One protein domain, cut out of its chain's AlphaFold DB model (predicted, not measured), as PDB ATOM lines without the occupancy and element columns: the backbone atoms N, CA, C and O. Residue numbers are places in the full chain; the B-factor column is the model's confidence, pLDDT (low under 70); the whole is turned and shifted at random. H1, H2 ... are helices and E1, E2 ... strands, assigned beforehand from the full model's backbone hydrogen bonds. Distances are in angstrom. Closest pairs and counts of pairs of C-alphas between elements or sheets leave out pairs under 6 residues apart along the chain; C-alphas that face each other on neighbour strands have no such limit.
ATOM      1  N   ASN A  21     223.633 254.100 236.274       93.12
ATOM      2  CA  ASN A  21     223.550 253.424 237.569       93.12
ATOM      3  C   ASN A  21     222.225 252.663 237.709       93.12
ATOM      4  O   ASN A  21     222.214 251.519 238.158       93.12
ATOM      5  N   THR A  22     221.123 253.265 237.262       94.62
ATOM      6  CA  THR A  22     219.799 252.636 237.204       94.62
ATOM      7  C   THR A  22     219.774 251.494 236.193       94.62
ATOM      8  O   THR A  22     219.247 250.431 236.509       94.62
ATOM      9  N   ILE A  23     220.365 251.681 235.007       93.88
ATOM     10  CA  ILE A  23     220.421 250.638 233.966       93.88
ATOM     11  C   ILE A  23     221.163 249.398 234.479       93.88
ATOM     12  O   ILE A  23     220.633 248.291 234.415       93.88
ATOM     13  N   ILE A  24     222.366 249.586 235.028       92.12
ATOM     14  CA  ILE A  24     223.209 248.493 235.530       92.12
ATOM     15  C   ILE A  24     222.592 247.875 236.788       92.12
ATOM     16  O   ILE A  24     222.459 246.660 236.881       92.12
ATOM     17  N   GLY A  25     222.171 248.698 237.753       91.00
ATOM     18  CA  GLY A  25     221.568 248.219 239.000       91.00
ATOM     19  C   GLY A  25     220.230 247.502 238.790       91.00
ATOM     20  O   GLY A  25     219.869 246.629 239.577       91.00
ATOM     21  N   GLY A  26     219.509 247.852 237.724       89.25
ATOM     22  CA  GLY A  26     218.247 247.235 237.325       89.25
ATOM     23  C   GLY A  26     218.380 246.060 236.353       89.25
ATOM     24  O   GLY A  26     217.363 245.431 236.069       89.25
ATOM     25  N   ASN A  27     219.584 245.755 235.851       86.69
ATOM     26  CA  ASN A  27     219.817 244.811 234.745       86.69
ATOM     27  C   ASN A  27     218.903 245.089 233.535       86.69
ATOM     28  O   ASN A  27     218.305 244.174 232.963       86.69
ATOM     29  N   THR A  28     218.725 246.369 233.194       89.19
ATOM     30  CA  THR A  28     217.951 246.795 232.015       89.19
ATOM     31  C   THR A  28     218.853 247.120 230.830       89.19
ATOM     32  O   THR A  28     218.401 247.718 229.851       89.19
ATOM     33  N   ASP A  29     220.135 246.766 230.908       91.88
ATOM     34  CA  ASP A  29     221.040 246.796 229.772       91.88
ATOM     35  C   ASP A  29     220.596 245.807 228.685       91.88
ATOM     36  O   ASP A  29     219.865 244.846 228.915       91.88
ATOM     37  N   ALA A  30     221.012 246.092 227.457       91.19
ATOM     38  CA  ALA A  30     220.776 245.231 226.312       91.19
ATOM     39  C   ALA A  30     221.628 243.960 226.425       91.19
ATOM     40  O   ALA A  30     221.113 242.845 226.377       91.19
ATOM     41  N   PHE A  31     222.939 244.145 226.567       92.31
ATOM     42  CA  PHE A  31     223.908 243.076 226.769       92.31
ATOM     43  C   PHE A  31     225.239 243.657 227.251       92.31
ATOM     44  O   PHE A  31     225.489 244.864 227.157       92.31
ATOM     45  N   GLN A  32     226.131 242.769 227.689       93.69
ATOM     46  CA  GLN A  32     227.504 243.100 228.050       93.69
ATOM     47  C   GLN A  32     228.480 242.342 227.156       93.69
ATOM     48  O   GLN A  32     228.260 241.179 226.818       93.69
ATOM     49  N   LEU A  33     229.573 243.000 226.780       92.88
ATOM     50  CA  LEU A  33     230.638 242.419 225.975       92.88
ATOM     51  C   LEU A  33     231.933 242.382 226.779       92.88
ATOM     52  O   LEU A  33     232.478 243.420 227.159       92.88
ATOM     53  N   SER A  34     232.454 241.173 226.966       93.06
ATOM     54  CA  SER A  34     233.803 240.922 227.461       93.06
ATOM     55  C   SER A  34     234.456 239.886 226.555       93.06
ATOM     56  O   SER A  34     233.965 238.768 226.416       93.06
ATOM     57  N   CYS A  35     235.533 240.279 225.875       88.94
ATOM     58  CA  CYS A  35     236.133 239.459 224.821       88.94
ATOM     59  C   CYS A  35     237.332 238.625 225.292       88.94
ATOM     60  O   CYS A  35     237.846 237.838 224.499       88.94
ATOM     61  N   GLY A  36     237.858 238.847 226.507       80.81
ATOM     62  CA  GLY A  36     239.121 238.266 227.014       80.81
ATOM     63  C   GLY A  36     240.390 238.649 226.225       80.81
ATOM     64  O   GLY A  36     241.506 238.526 226.722       80.81
ATOM     65  N   MET A  37     240.214 239.134 224.997       79.56
ATOM     66  CA  MET A  37     241.203 239.663 224.068       79.56
ATOM     67  C   MET A  37     240.769 241.081 223.653       79.56
ATOM     68  O   MET A  37     240.351 241.882 224.485       79.56
ATOM     69  N   MET A  38     240.840 241.403 222.361       85.69
ATOM     70  CA  MET A  38     240.420 242.685 221.809       85.69
ATOM     71  C   MET A  38     238.917 242.692 221.510       85.69
ATOM     72  O   MET A  38     238.443 241.914 220.677       85.69
ATOM     73  N   ALA A  39     238.184 243.600 222.154       94.00
ATOM     74  CA  ALA A  39     236.863 244.019 221.699       94.00
ATOM     75  C   ALA A  39     237.002 245.088 220.610       94.00
ATOM     76  O   ALA A  39     237.914 245.919 220.672       94.00
ATOM     77  N   CYS A  40     236.085 245.084 219.648       94.38
ATOM     78  CA  CYS A  40     235.903 246.167 218.701       94.38
ATOM     79  C   CYS A  40     234.456 246.663 218.708       94.38
ATOM     80  O   CYS A  40     233.518 245.868 218.688       94.38
ATOM     81  N   ILE A  41     234.285 247.983 218.727       95.38
ATOM     82  CA  ILE A  41     232.992 248.670 218.758       95.38
ATOM     83  C   ILE A  41     232.977 249.683 217.621       95.38
ATOM     84  O   ILE A  41     233.875 250.516 217.521       95.38
ATOM     85  N   CYS A  42     231.970 249.620 216.760       94.00
ATOM     86  CA  CYS A  42     231.849 250.468 215.583       94.00
ATOM     87  C   CYS A  42     230.673 251.431 215.704       94.00
ATOM     88  O   CYS A  42     229.559 251.040 216.061       94.00
ATOM     89  N   THR A  43     230.915 252.684 215.341       92.94
ATOM     90  CA  THR A  43     229.892 253.691 215.057       92.94
ATOM     91  C   THR A  43     229.680 253.787 213.546       92.94
ATOM     92  O   THR A  43     230.354 253.114 212.767       92.94
ATOM     93  N   ALA A  44     228.778 254.666 213.112       89.31
ATOM     94  CA  ALA A  44     228.590 254.938 211.689       89.31
ATOM     95  C   ALA A  44     229.827 255.571 211.011       89.31
ATOM     96  O   ALA A  44     229.914 255.561 209.787       89.31
ATOM     97  N   GLN A  45     230.765 256.142 211.777       89.75
ATOM     98  CA  GLN A  45     231.931 256.851 211.238       89.75
ATOM     99  C   GLN A  45     233.227 256.050 211.348       89.75
ATOM    100  O   GLN A  45     234.077 256.135 210.464       89.75
ATOM    101  N   THR A  46     233.427 255.323 212.447       93.44
ATOM    102  CA  THR A  46     234.688 254.619 212.695       93.44
ATOM    103  C   THR A  46     234.494 253.456 213.658       93.44
ATOM    104  O   THR A  46     233.501 253.376 214.379       93.44
ATOM    105  N   CYS A  47     235.479 252.569 213.691       94.44
ATOM    106  CA  CYS A  47     235.572 251.523 214.693       94.44
ATOM    107  C   CYS A  47     236.650 251.846 215.722       94.44
ATOM    108  O   CYS A  47     237.614 252.570 215.455       94.44
ATOM    109  N   TYR A  48     236.477 251.280 216.906       96.06
ATOM    110  CA  TYR A  48     237.360 251.443 218.040       96.06
ATOM    111  C   TYR A  48     237.762 250.077 218.563       96.06
ATOM    112  O   TYR A  48     236.918 249.189 218.660       96.06
ATOM    113  N   ILE A  49     239.024 249.932 218.938       95.75
ATOM    114  CA  ILE A  49     239.550 248.743 219.603       95.75
ATOM    115  C   ILE A  49     239.772 249.025 221.083       95.75
ATOM    116  O   ILE A  49     240.103 250.148 221.470       95.75
ATOM    117  N   SER A  50     239.588 248.006 221.916       95.31
ATOM    118  CA  SER A  50     239.863 248.131 223.345       95.31
ATOM    119  C   SER A  50     241.328 248.480 223.614       95.31
ATOM    120  O   SER A  50     242.225 247.866 223.034       95.31
ATOM    121  N   SER A  51     241.574 249.404 224.546       94.31
ATOM    122  CA  SER A  51     242.922 249.685 225.056       94.31
ATOM    123  C   SER A  51     243.487 248.552 225.922       94.31
ATOM    124  O   SER A  51     244.704 248.418 226.026       94.31
ATOM    125  N   ALA A  52     242.623 247.740 226.544       91.62
ATOM    126  CA  ALA A  52     243.008 246.666 227.456       91.62
ATOM    127  C   ALA A  52     242.045 245.471 227.370       91.62
ATOM    128  O   ALA A  52     240.830 245.635 227.245       91.62
ATOM    129  N   SER A  53     242.561 244.248 227.486       89.56
ATOM    130  CA  SER A  53     241.736 243.027 227.440       89.56
ATOM    131  C   SER A  53     240.804 242.856 228.644       89.56
ATOM    132  O   SER A  53     239.878 242.050 228.598       89.56
ATOM    133  N   THR A  54     241.039 243.613 229.716       91.31
ATOM    134  CA  THR A  54     240.219 243.625 230.933       91.31
ATOM    135  C   THR A  54     239.005 244.546 230.838       91.31
ATOM    136  O   THR A  54     238.161 244.512 231.730       91.31
ATOM    137  N   ASN A  55     238.914 245.384 229.801       94.44
ATOM    138  CA  ASN A  55     237.774 246.280 229.638       94.44
ATOM    139  C   ASN A  55     236.508 245.475 229.344       94.44
ATOM    140  O   ASN A  55     236.515 244.537 228.542       94.44
ATOM    141  N   THR A  56     235.415 245.887 229.975       95.81
ATOM    142  CA  THR A  56     234.074 245.356 229.728       95.81
ATOM    143  C   THR A  56     233.193 246.485 229.218       95.81
ATOM    144  O   THR A  56     233.394 247.650 229.566       95.81
ATOM    145  N   TYR A  57     232.232 246.156 228.361       96.56
ATOM    146  CA  TYR A  57     231.353 247.140 227.744       96.56
ATOM    147  C   TYR A  57     229.905 246.777 228.009       96.56
ATOM    148  O   TYR A  57     229.493 245.660 227.707       96.56
ATOM    149  N   VAL A  58     229.141 247.722 228.548       96.38
ATOM    150  CA  VAL A  58     227.700 247.566 228.772       96.38
ATOM    151  C   VAL A  58     226.974 248.343 227.687       96.38
ATOM    152  O   VAL A  58     227.270 249.516 227.453       96.38
ATOM    153  N   PHE A  59     226.034 247.700 227.009       95.38
ATOM    154  CA  PHE A  59     225.272 248.316 225.930       95.38
ATOM    155  C   PHE A  59     223.853 248.554 226.396       95.38
ATOM    156  O   PHE A  59     223.237 247.682 226.997       95.38
ATOM    157  N   SER A  60     223.313 249.726 226.091       94.25
ATOM    158  CA  SER A  60     221.920 250.033 226.386       94.25
ATOM    159  C   SER A  60     221.290 250.803 225.240       94.25
ATOM    160  O   SER A  60     221.902 251.702 224.661       94.25
ATOM    161  N   THR A  61     220.061 250.439 224.889       93.06
ATOM    162  CA  THR A  61     219.248 251.217 223.953       93.06
ATOM    163  C   THR A  61     218.688 252.424 224.685       93.06
ATOM    164  O   THR A  61     218.126 252.272 225.756       93.06
ATOM    165  N   PHE A  62     218.780 253.616 224.109       93.44
ATOM    166  CA  PHE A  62     218.139 254.811 224.645       93.44
ATOM    167  C   PHE A  62     217.313 255.491 223.559       93.44
ATOM    168  O   PHE A  62     217.807 255.770 222.462       93.44
ATOM    169  N   CYS A  63     216.048 255.746 223.878       91.75
ATOM    170  CA  CYS A  63     215.084 256.388 223.002       91.75
ATOM    171  C   CYS A  63     214.761 257.799 223.502       91.75
ATOM    172  O   CYS A  63     214.322 257.982 224.637       91.75
ATOM    173  N   SER A  64     214.927 258.796 222.637       89.25
ATOM    174  CA  SER A  64     214.564 260.187 222.910       89.25
ATOM    175  C   SER A  64     214.047 260.859 221.641       89.25
ATOM    176  O   SER A  64     214.577 260.644 220.551       89.25
ATOM    177  N   GLY A  65     212.973 261.643 221.769       84.62
ATOM    178  CA  GLY A  65     212.381 262.366 220.636       84.62
ATOM    179  C   GLY A  65     211.919 261.464 219.484       84.62
ATOM    180  O   GLY A  65     212.002 261.861 218.329       84.62
ATOM    181  N   GLY A  66     211.484 260.232 219.780       83.25
ATOM    182  CA  GLY A  66     211.034 259.261 218.773       83.25
ATOM    183  C   GLY A  66     212.155 258.539 218.014       83.25
ATOM    184  O   GLY A  66     211.860 257.733 217.139       83.25
ATOM    185  N   SER A  67     213.421 258.796 218.350       86.00
ATOM    186  CA  SER A  67     214.578 258.080 217.802       86.00
ATOM    187  C   SER A  67     215.236 257.230 218.882       86.00
ATOM    188  O   SER A  67     215.365 257.676 220.021       86.00
ATOM    189  N   CYS A  68     215.674 256.025 218.526       89.75
ATOM    190  CA  CYS A  68     216.372 255.108 219.422       89.75
ATOM    191  C   CYS A  68     217.760 254.798 218.876       89.75
ATOM    192  O   CYS A  68     217.922 254.608 217.672       89.75
ATOM    193  N   ALA A  69     218.741 254.704 219.764       92.00
ATOM    194  CA  ALA A  69     220.062 254.211 219.413       92.00
ATOM    195  C   ALA A  69     220.670 253.412 220.565       92.00
ATOM    196  O   ALA A  69     220.292 253.598 221.723       92.00
ATOM    197  N   THR A  70     221.606 252.525 220.248       93.31
ATOM    198  CA  THR A  70     222.366 251.779 221.250       93.31
ATOM    199  C   THR A  70     223.618 252.557 221.616       93.31
ATOM    200  O   THR A  70     224.351 253.006 220.739       93.31
ATOM    201  N   TYR A  71     223.870 252.704 222.911       95.75
ATOM    202  CA  TYR A  71     225.033 253.391 223.455       95.75
ATOM    203  C   TYR A  71     225.911 252.419 224.236       95.75
ATOM    204  O   TYR A  71     225.394 251.503 224.876       95.75
ATOM    205  N   ALA A  72     227.228 252.620 224.183       96.69
ATOM    206  CA  ALA A  72     228.192 251.846 224.963       96.69
ATOM    207  C   ALA A  72     228.678 252.621 226.191       96.69
ATOM    208  O   ALA A  72     229.165 253.746 226.069       96.69
ATOM    209  N   LEU A  73     228.621 251.967 227.347       97.56
ATOM    210  CA  LEU A  73     229.343 252.315 228.561       97.56
ATOM    211  C   LEU A  73     230.635 251.498 228.617       97.56
ATOM    212  O   LEU A  73     230.598 250.270 228.551       97.56
ATOM    213  N   ILE A  74     231.773 252.163 228.792       97.56
ATOM    214  CA  ILE A  74     233.036 251.498 229.122       97.56
ATOM    215  C   ILE A  74     233.070 251.246 230.630       97.56
ATOM    216  O   ILE A  74     232.768 252.147 231.411       97.56
ATOM    217  N   GLN A  75     233.464 250.041 231.032       95.50
ATOM    218  CA  GLN A  75     233.871 249.699 232.390       95.50
ATOM    219  C   GLN A  75     235.340 249.277 232.355       95.50
ATOM    220  O   GLN A  75     235.701 248.296 231.697       95.50
ATOM    221  N   ALA A  76     236.192 250.039 233.039       94.75
ATOM    222  CA  ALA A  76     237.633 249.821 233.047       94.75
ATOM    223  C   ALA A  76     238.243 250.083 234.430       94.75
ATOM    224  O   ALA A  76     237.622 250.698 235.296       94.75
ATOM    225  N   ASN A  77     239.483 249.624 234.619       91.62
ATOM    226  CA  ASN A  77     240.205 249.768 235.886       91.62
ATOM    227  C   ASN A  77     240.829 251.161 236.061       91.62
ATOM    228  O   ASN A  77     241.038 251.596 237.193       91.62
ATOM    229  N   ALA A  78     241.145 251.854 234.961       94.12
ATOM    230  CA  ALA A  78     241.753 253.180 234.985       94.12
ATOM    231  C   ALA A  78     241.002 254.178 234.095       94.12
ATOM    232  O   ALA A  78     240.519 253.847 233.017       94.12
ATOM    233  N   ASN A  79     240.982 255.450 234.506       95.62
ATOM    234  CA  ASN A  79     240.302 256.532 233.777       95.62
ATOM    235  C   ASN A  79     240.835 256.763 232.351       95.62
ATOM    236  O   ASN A  79     240.124 257.333 231.520       95.62
ATOM    237  N   GLY A  80     242.083 256.369 232.084       95.75
ATOM    238  CA  GLY A  80     242.711 256.464 230.765       95.75
ATOM    239  C   GLY A  80     242.403 255.289 229.835       95.75
ATOM    240  O   GLY A  80     242.659 255.395 228.638       95.75
ATOM    241  N   ASP A  81     241.845 254.194 230.356       96.12
ATOM    242  CA  ASP A  81     241.485 253.028 229.555       96.12
ATOM    243  C   ASP A  81     240.167 253.249 228.814       96.12
ATOM    244  O   ASP A  81     239.299 254.003 229.254       96.12
ATOM    245  N   GLY A  82     239.998 252.565 227.684       95.81
ATOM    246  CA  GLY A  82     238.745 252.560 226.952       95.81
ATOM    247  C   GLY A  82     238.883 252.078 225.519       95.81
ATOM    248  O   GLY A  82     239.172 250.906 225.272       95.81
ATOM    249  N   LEU A  83     238.601 252.975 224.580       96.31
ATOM    250  CA  LEU A  83     238.394 252.697 223.166       96.31
ATOM    251  C   LEU A  83     239.278 253.601 222.306       96.31
ATOM    252  O   LEU A  83     239.186 254.827 222.354       96.31
ATOM    253  N   ILE A  84     240.123 252.977 221.490       96.12
ATOM    254  CA  ILE A  84     241.091 253.643 220.617       96.12
ATOM    255  C   ILE A  84     240.591 253.540 219.170       96.12
ATOM    256  O   ILE A  84     240.371 252.424 218.695       96.12
ATOM    257  N   PRO A  85     240.399 254.655 218.445       96.00
ATOM    258  CA  PRO A  85     239.910 254.615 217.069       96.00
ATOM    259  C   PRO A  85     240.936 253.985 216.117       96.00
ATOM    260  O   PRO A  85     242.109 254.360 216.116       96.00
ATOM    261  N   ILE A  86     240.486 253.071 215.250       93.50
ATOM    262  CA  ILE A  86     241.377 252.338 214.328       93.50
ATOM    263  C   ILE A  86     241.979 253.219 213.227       93.50
ATOM    264  O   ILE A  86     243.044 252.912 212.703       93.50
ATOM    265  N   ASN A  87     241.313 254.327 212.893       90.06
ATOM    266  CA  ASN A  87     241.729 255.262 211.844       90.06
ATOM    267  C   ASN A  87     242.478 256.485 212.408       90.06
ATOM    268  O   ASN A  87     242.610 257.502 211.726       90.06
ATOM    269  N   GLY A  88     242.945 256.408 213.659       87.81
ATOM    270  CA  GLY A  88     243.476 257.553 214.395       87.81
ATOM    271  C   GLY A  88     242.376 258.478 214.932       87.81
ATOM    272  O   GLY A  88     241.191 258.305 214.650       87.81
ATOM    273  N   GLY A  89     242.770 259.448 215.758       91.75
ATOM    274  CA  GLY A  89     241.856 260.368 216.443       91.75
ATOM    275  C   GLY A  89     241.932 260.266 217.964       91.75
ATOM    276  O   GLY A  89     242.801 259.589 218.515       91.75
ATOM    277  N   ALA A  90     241.032 260.974 218.645       94.00
ATOM    278  CA  ALA A  90     240.983 260.981 220.101       94.00
ATOM    279  C   ALA A  90     240.362 259.676 220.639       94.00
ATOM    280  O   ALA A  90     239.334 259.234 220.112       94.00
ATOM    281  N   PRO A  91     240.952 259.060 221.679       95.56
ATOM    282  CA  PRO A  91     240.345 257.919 222.346       95.56
ATOM    283  C   PRO A  91     239.089 258.339 223.115       95.56
ATOM    284  O   PRO A  91     238.981 259.478 223.583       95.56
ATOM    285  N   VAL A  92     238.177 257.382 223.282       96.69
ATOM    286  CA  VAL A  92     237.068 257.483 224.234       96.69
ATOM    287  C   VAL A  92     237.452 256.703 225.478       96.69
ATOM    288  O   VAL A  92     237.720 255.506 225.387       96.69
ATOM    289  N   THR A  93     237.527 257.369 226.623       97.50
ATOM    290  CA  THR A  93     238.039 256.755 227.853       97.50
ATOM    291  C   THR A  93     236.964 256.639 228.920       97.50
ATOM    292  O   THR A  93     236.027 257.434 228.979       97.50
ATOM    293  N   PHE A  94     237.144 255.674 229.815       97.50
ATOM    294  CA  PHE A  94     236.294 255.465 230.979       97.50
ATOM    295  C   PHE A  94     236.118 256.749 231.796       97.50
ATOM    296  O   PHE A  94     235.004 257.108 232.165       97.50
ATOM    297  N   GLY A  95     237.203 257.502 232.003       97.12
ATOM    298  CA  GLY A  95     237.166 258.754 232.755       97.12
ATOM    299  C   GLY A  95     236.309 259.852 232.117       97.12
ATOM    300  O   GLY A  95     235.781 260.686 232.842       97.12
ATOM    301  N   GLN A  96     236.125 259.857 230.791       97.25
ATOM    302  CA  GLN A  96     235.272 260.849 230.114       97.25
ATOM    303  C   GLN A  96     233.779 260.638 230.391       97.25
ATOM    304  O   GLN A  96     232.979 261.542 230.164       97.25
ATOM    305  N   GLN A  97     233.398 259.451 230.866       97.56
ATOM    306  CA  GLN A  97     232.016 259.111 231.196       97.56
ATOM    307  C   GLN A  97     231.629 259.520 232.616       97.56
ATOM    308  O   GLN A  97     230.472 259.347 232.992       97.56
ATOM    309  N   LEU A  98     232.580 260.024 233.404       96.81
ATOM    310  CA  LEU A  98     232.404 260.303 234.820       96.81
ATOM    311  C   LEU A  98     232.326 261.806 235.087       96.81
ATOM    312  O   LEU A  98     233.053 262.605 234.495       96.81
ATOM    313  N   ASP A  99     231.455 262.184 236.015       94.81
ATOM    314  CA  ASP A  99     231.468 263.507 236.625       94.81
ATOM    315  C   ASP A  99     232.622 263.628 237.657       94.81
ATOM    316  O   ASP A  99     233.288 262.638 237.986       94.81
ATOM    317  N   PRO A 100     232.885 264.825 238.216       94.94
ATOM    318  CA  PRO A 100     233.919 265.006 239.243       94.94
ATOM    319  C   PRO A 100     233.700 264.208 240.540       94.94
ATOM    320  O   PRO A 100     234.608 264.126 241.366       94.94
ATOM    321  N   MET A 101     232.502 263.656 240.745       95.00
ATOM    322  CA  MET A 101     232.125 262.817 241.882       95.00
ATOM    323  C   MET A 101     232.159 261.319 241.542       95.00
ATOM    324  O   MET A 101     231.747 260.509 242.370       95.00
ATOM    325  N   PHE A 102     232.689 260.945 240.373       91.56
ATOM    326  CA  PHE A 102     232.771 259.572 239.867       91.56
ATOM    327  C   PHE A 102     231.414 258.909 239.582       91.56
ATOM    328  O   PHE A 102     231.326 257.682 239.540       91.56
ATOM    329  N   ASN A 103     230.362 259.693 239.330       94.12
ATOM    330  CA  ASN A 103     229.102 259.167 238.806       94.12
ATOM    331  C   ASN A 103     229.120 259.156 237.280       94.12
ATOM    332  O   ASN A 103     229.665 260.064 236.653       94.12
ATOM    333  N   PHE A 104     228.459 258.171 236.673       96.56
ATOM    334  CA  PHE A 104     228.258 258.164 235.231       96.56
ATOM    335  C   PHE A 104     227.381 259.333 234.781       96.56
ATOM    336  O   PHE A 104     226.291 259.555 235.306       96.56
ATOM    337  N   LEU A 105     227.836 260.047 233.755       97.00
ATOM    338  CA  LEU A 105     227.042 261.060 233.071       97.00
ATOM    339  C   LEU A 105     225.816 260.404 232.408       97.00
ATOM    340  O   LEU A 105     225.896 259.249 231.984       97.00
ATOM    341  N   PRO A 106     224.683 261.101 232.259       95.88
ATOM    342  CA  PRO A 106     223.507 260.520 231.620       95.88
ATOM    343  C   PRO A 106     223.725 260.285 230.118       95.88
ATOM    344  O   PRO A 106     224.399 261.067 229.437       95.88
ATOM    345  N   ILE A 107     223.095 259.239 229.576       94.88
ATOM    346  CA  ILE A 107     223.018 259.004 228.132       94.88
ATOM    347  C   ILE A 107     222.342 260.209 227.472       94.88
ATOM    348  O   ILE A 107     221.231 260.606 227.824       94.88
ATOM    349  N   SER A 108     223.029 260.799 226.499       89.56
ATOM    350  CA  SER A 108     222.534 261.914 225.698       89.56
ATOM    351  C   SER A 108     223.225 261.928 224.337       89.56
ATOM    352  O   SER A 108     224.320 261.391 224.187       89.56
ATOM    353  N   GLN A 109     222.602 262.567 223.341       80.44
ATOM    354  CA  GLN A 109     223.136 262.631 221.972       80.44
ATOM    355  C   GLN A 109     224.466 263.392 221.867       80.44
ATOM    356  O   GLN A 109     225.232 263.166 220.938       80.44
ATOM    357  N   THR A 110     224.733 264.300 222.805       85.50
ATOM    358  CA  THR A 110     225.978 265.079 222.894       85.50
ATOM    359  C   THR A 110     226.883 264.596 224.025       85.50
ATOM    360  O   THR A 110     227.849 265.274 224.372       85.50
ATOM    361  N   GLY A 111     226.525 263.482 224.664       89.38
ATOM    362  CA  GLY A 111     227.273 262.908 225.770       89.38
ATOM    363  C   GLY A 111     228.541 262.188 225.303       89.38
ATOM    364  O   GLY A 111     228.790 262.058 224.106       89.38
ATOM    365  N   PRO A 112     229.333 261.665 226.251       93.88
ATOM    366  CA  PRO A 112     230.587 260.969 225.954       93.88
ATOM    367  C   PRO A 112     230.382 259.548 225.397       93.88
ATOM    368  O   PRO A 112     231.351 258.842 225.132       93.88
ATOM    369  N   TYR A 113     229.135 259.098 225.255       95.81
ATOM    370  CA  TYR A 113     228.807 257.724 224.895       95.81
ATOM    371  C   TYR A 113     228.765 257.531 223.385       95.81
ATOM    372  O   TYR A 113     228.130 258.290 222.655       95.81
ATOM    373  N   LEU A 114     229.397 256.457 222.919       94.88
ATOM    374  CA  LEU A 114     229.389 256.098 221.508       94.88
ATOM    375  C   LEU A 114     228.022 255.561 221.097       94.88
ATOM    376  O   LEU A 114     227.516 254.639 221.730       94.88
ATOM    377  N   MET A 115     227.482 256.084 219.994       94.50
ATOM    378  CA  MET A 115     226.322 255.514 219.316       94.50
ATOM    379  C   MET A 115     226.760 254.318 218.460       94.50
ATOM    380  O   MET A 115     227.376 254.472 217.402       94.50
ATOM    381  N   VAL A 116     226.473 253.119 218.950       93.69
ATOM    382  CA  VAL A 116     226.989 251.848 218.440       93.69
ATOM    383  C   VAL A 116     226.126 251.320 217.303       93.69
ATOM    384  O   VAL A 116     224.901 251.350 217.355       93.69
ATOM    385  N   THR A 117     226.795 250.787 216.285       90.75
ATOM    386  CA  THR A 117     226.179 250.136 215.119       90.75
ATOM    387  C   THR A 117     226.570 248.667 214.995       90.75
ATOM    388  O   THR A 117     225.781 247.869 214.499       90.75
ATOM    389  N   ALA A 118     227.765 248.293 215.460       89.62
ATOM    390  CA  ALA A 118     228.226 246.910 215.470       89.62
ATOM    391  C   ALA A 118     229.292 246.698 216.549       89.62
ATOM    392  O   ALA A 118     230.013 247.629 216.911       89.62
ATOM    393  N   VAL A 119     229.414 245.464 217.033       92.31
ATOM    394  CA  VAL A 119     230.448 245.058 217.990       92.31
ATOM    395  C   VAL A 119     231.004 243.685 217.633       92.31
ATOM    396  O   VAL A 119     230.319 242.886 216.997       92.31
ATOM    397  N   GLY A 120     232.241 243.402 218.030       89.94
ATOM    398  CA  GLY A 120     232.882 242.113 217.783       89.94
ATOM    399  C   GLY A 120     234.049 241.829 218.722       89.94
ATOM    400  O   GLY A 120     234.622 242.739 219.320       89.94
ATOM    401  N   CYS A 121     234.412 240.553 218.833       90.06
ATOM    402  CA  CYS A 121     235.613 240.091 219.525       90.06
ATOM    403  C   CYS A 121     236.619 239.535 218.511       90.06
ATOM    404  O   CYS A 121     236.233 238.875 217.550       90.06
ATOM    405  N   GLY A 122     237.914 239.781 218.725       84.56
ATOM    406  CA  GLY A 122     238.990 239.265 217.865       84.56
ATOM    407  C   GLY A 122     239.171 240.008 216.533       84.56
ATOM    408  O   GLY A 122     240.135 239.756 215.819       84.56
TER     409      GLY A 122
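What this domain is: This is residues 21 to 122 of the 132 residues of an uncharacterized protein of Steinernema glaseri (UniProt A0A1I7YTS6). Two four-stranded sheets lie face to face as a sandwich, their strands crossed at 33 degrees; the long hairpin E4 and E5 makes most of one sheet and reaches past the other sheet at its turn. Short helices H1 and H2 only graze the sheet of the long hairpin, and E7 of that sheet turns sharply into E8 of the other. The printed part has 102 residues, with named elements in the order H1, E1, E2, E3, E4, E5, E6, H2, E7, E8; the class is mostly strand, though under half of the residues are in named elements. Both sheets are antiparallel, in the orders E1, E4, E5, E7 and E6, E3, E2, E8. The whole is compact and rounded, with a radius of gyration of the C-alphas of 12.8 A and spans of 32 by 30 by 25 A.

Where its parts are: H1 is residues 21 to 25, with C-alpha 21 at (223.550, 253.424, 237.569). E1 is residues 31 to 33, E2 residues 39 to 42 and E3 residues 47 to 50. E4, residues 56 to 64, is 25.4 A long and ends at C-alpha 64, (214.564, 260.187, 222.910). E5, residues 67 to 75, is 25.6 A long. E6 is residues 82 to 85, H2 residues 94 to 97 and E7 residues 114 to 116. E8, residues 118 to 121, is 10.8 A long and ends at C-alpha 121, (235.613, 240.091, 219.525).

How they stand to each other: The facing parts of the sandwich, two sheets face to face, are 10.1 A apart centre to centre. E1 is an edge strand beside E4, with N 33 and O 57 at 2.8 A. E4 and E5 form a hairpin, with N 58 and O 73 at 2.9 A. E5 and the edge strand E7 are antiparallel at 116 degrees, with N 116 and O 70 at 2.8 A. In the other sheet, E6 and E3 have N 84 and O 49 at 2.8 A, the hairpin E2 and E3 has N 48 and O 41 at 2.8 A, and E2 and E8 have N 40 and O 120 at 2.8 A. E7 runs on into E8 at 89 degrees. Residues 82 to 83 of E6 also pair, antiparallel, with residues 92 to 93. H2 comes closest to E5 at the C-alphas of Phe 94 and Ile 74, 5.5 A apart. In H1 the O i to N i+4 pair is within hydrogen-bond range; H2 is too short for such a pair.

The domain as a whole: The C-alphas farthest apart, those of Met 37 and Gly 65, are 36.8 A apart. The printed part has no cut. The link from H2 to E7, residues 98 to 113, is long. The mean pLDDT of the printed part is 92.7, and no printed residue is under 70.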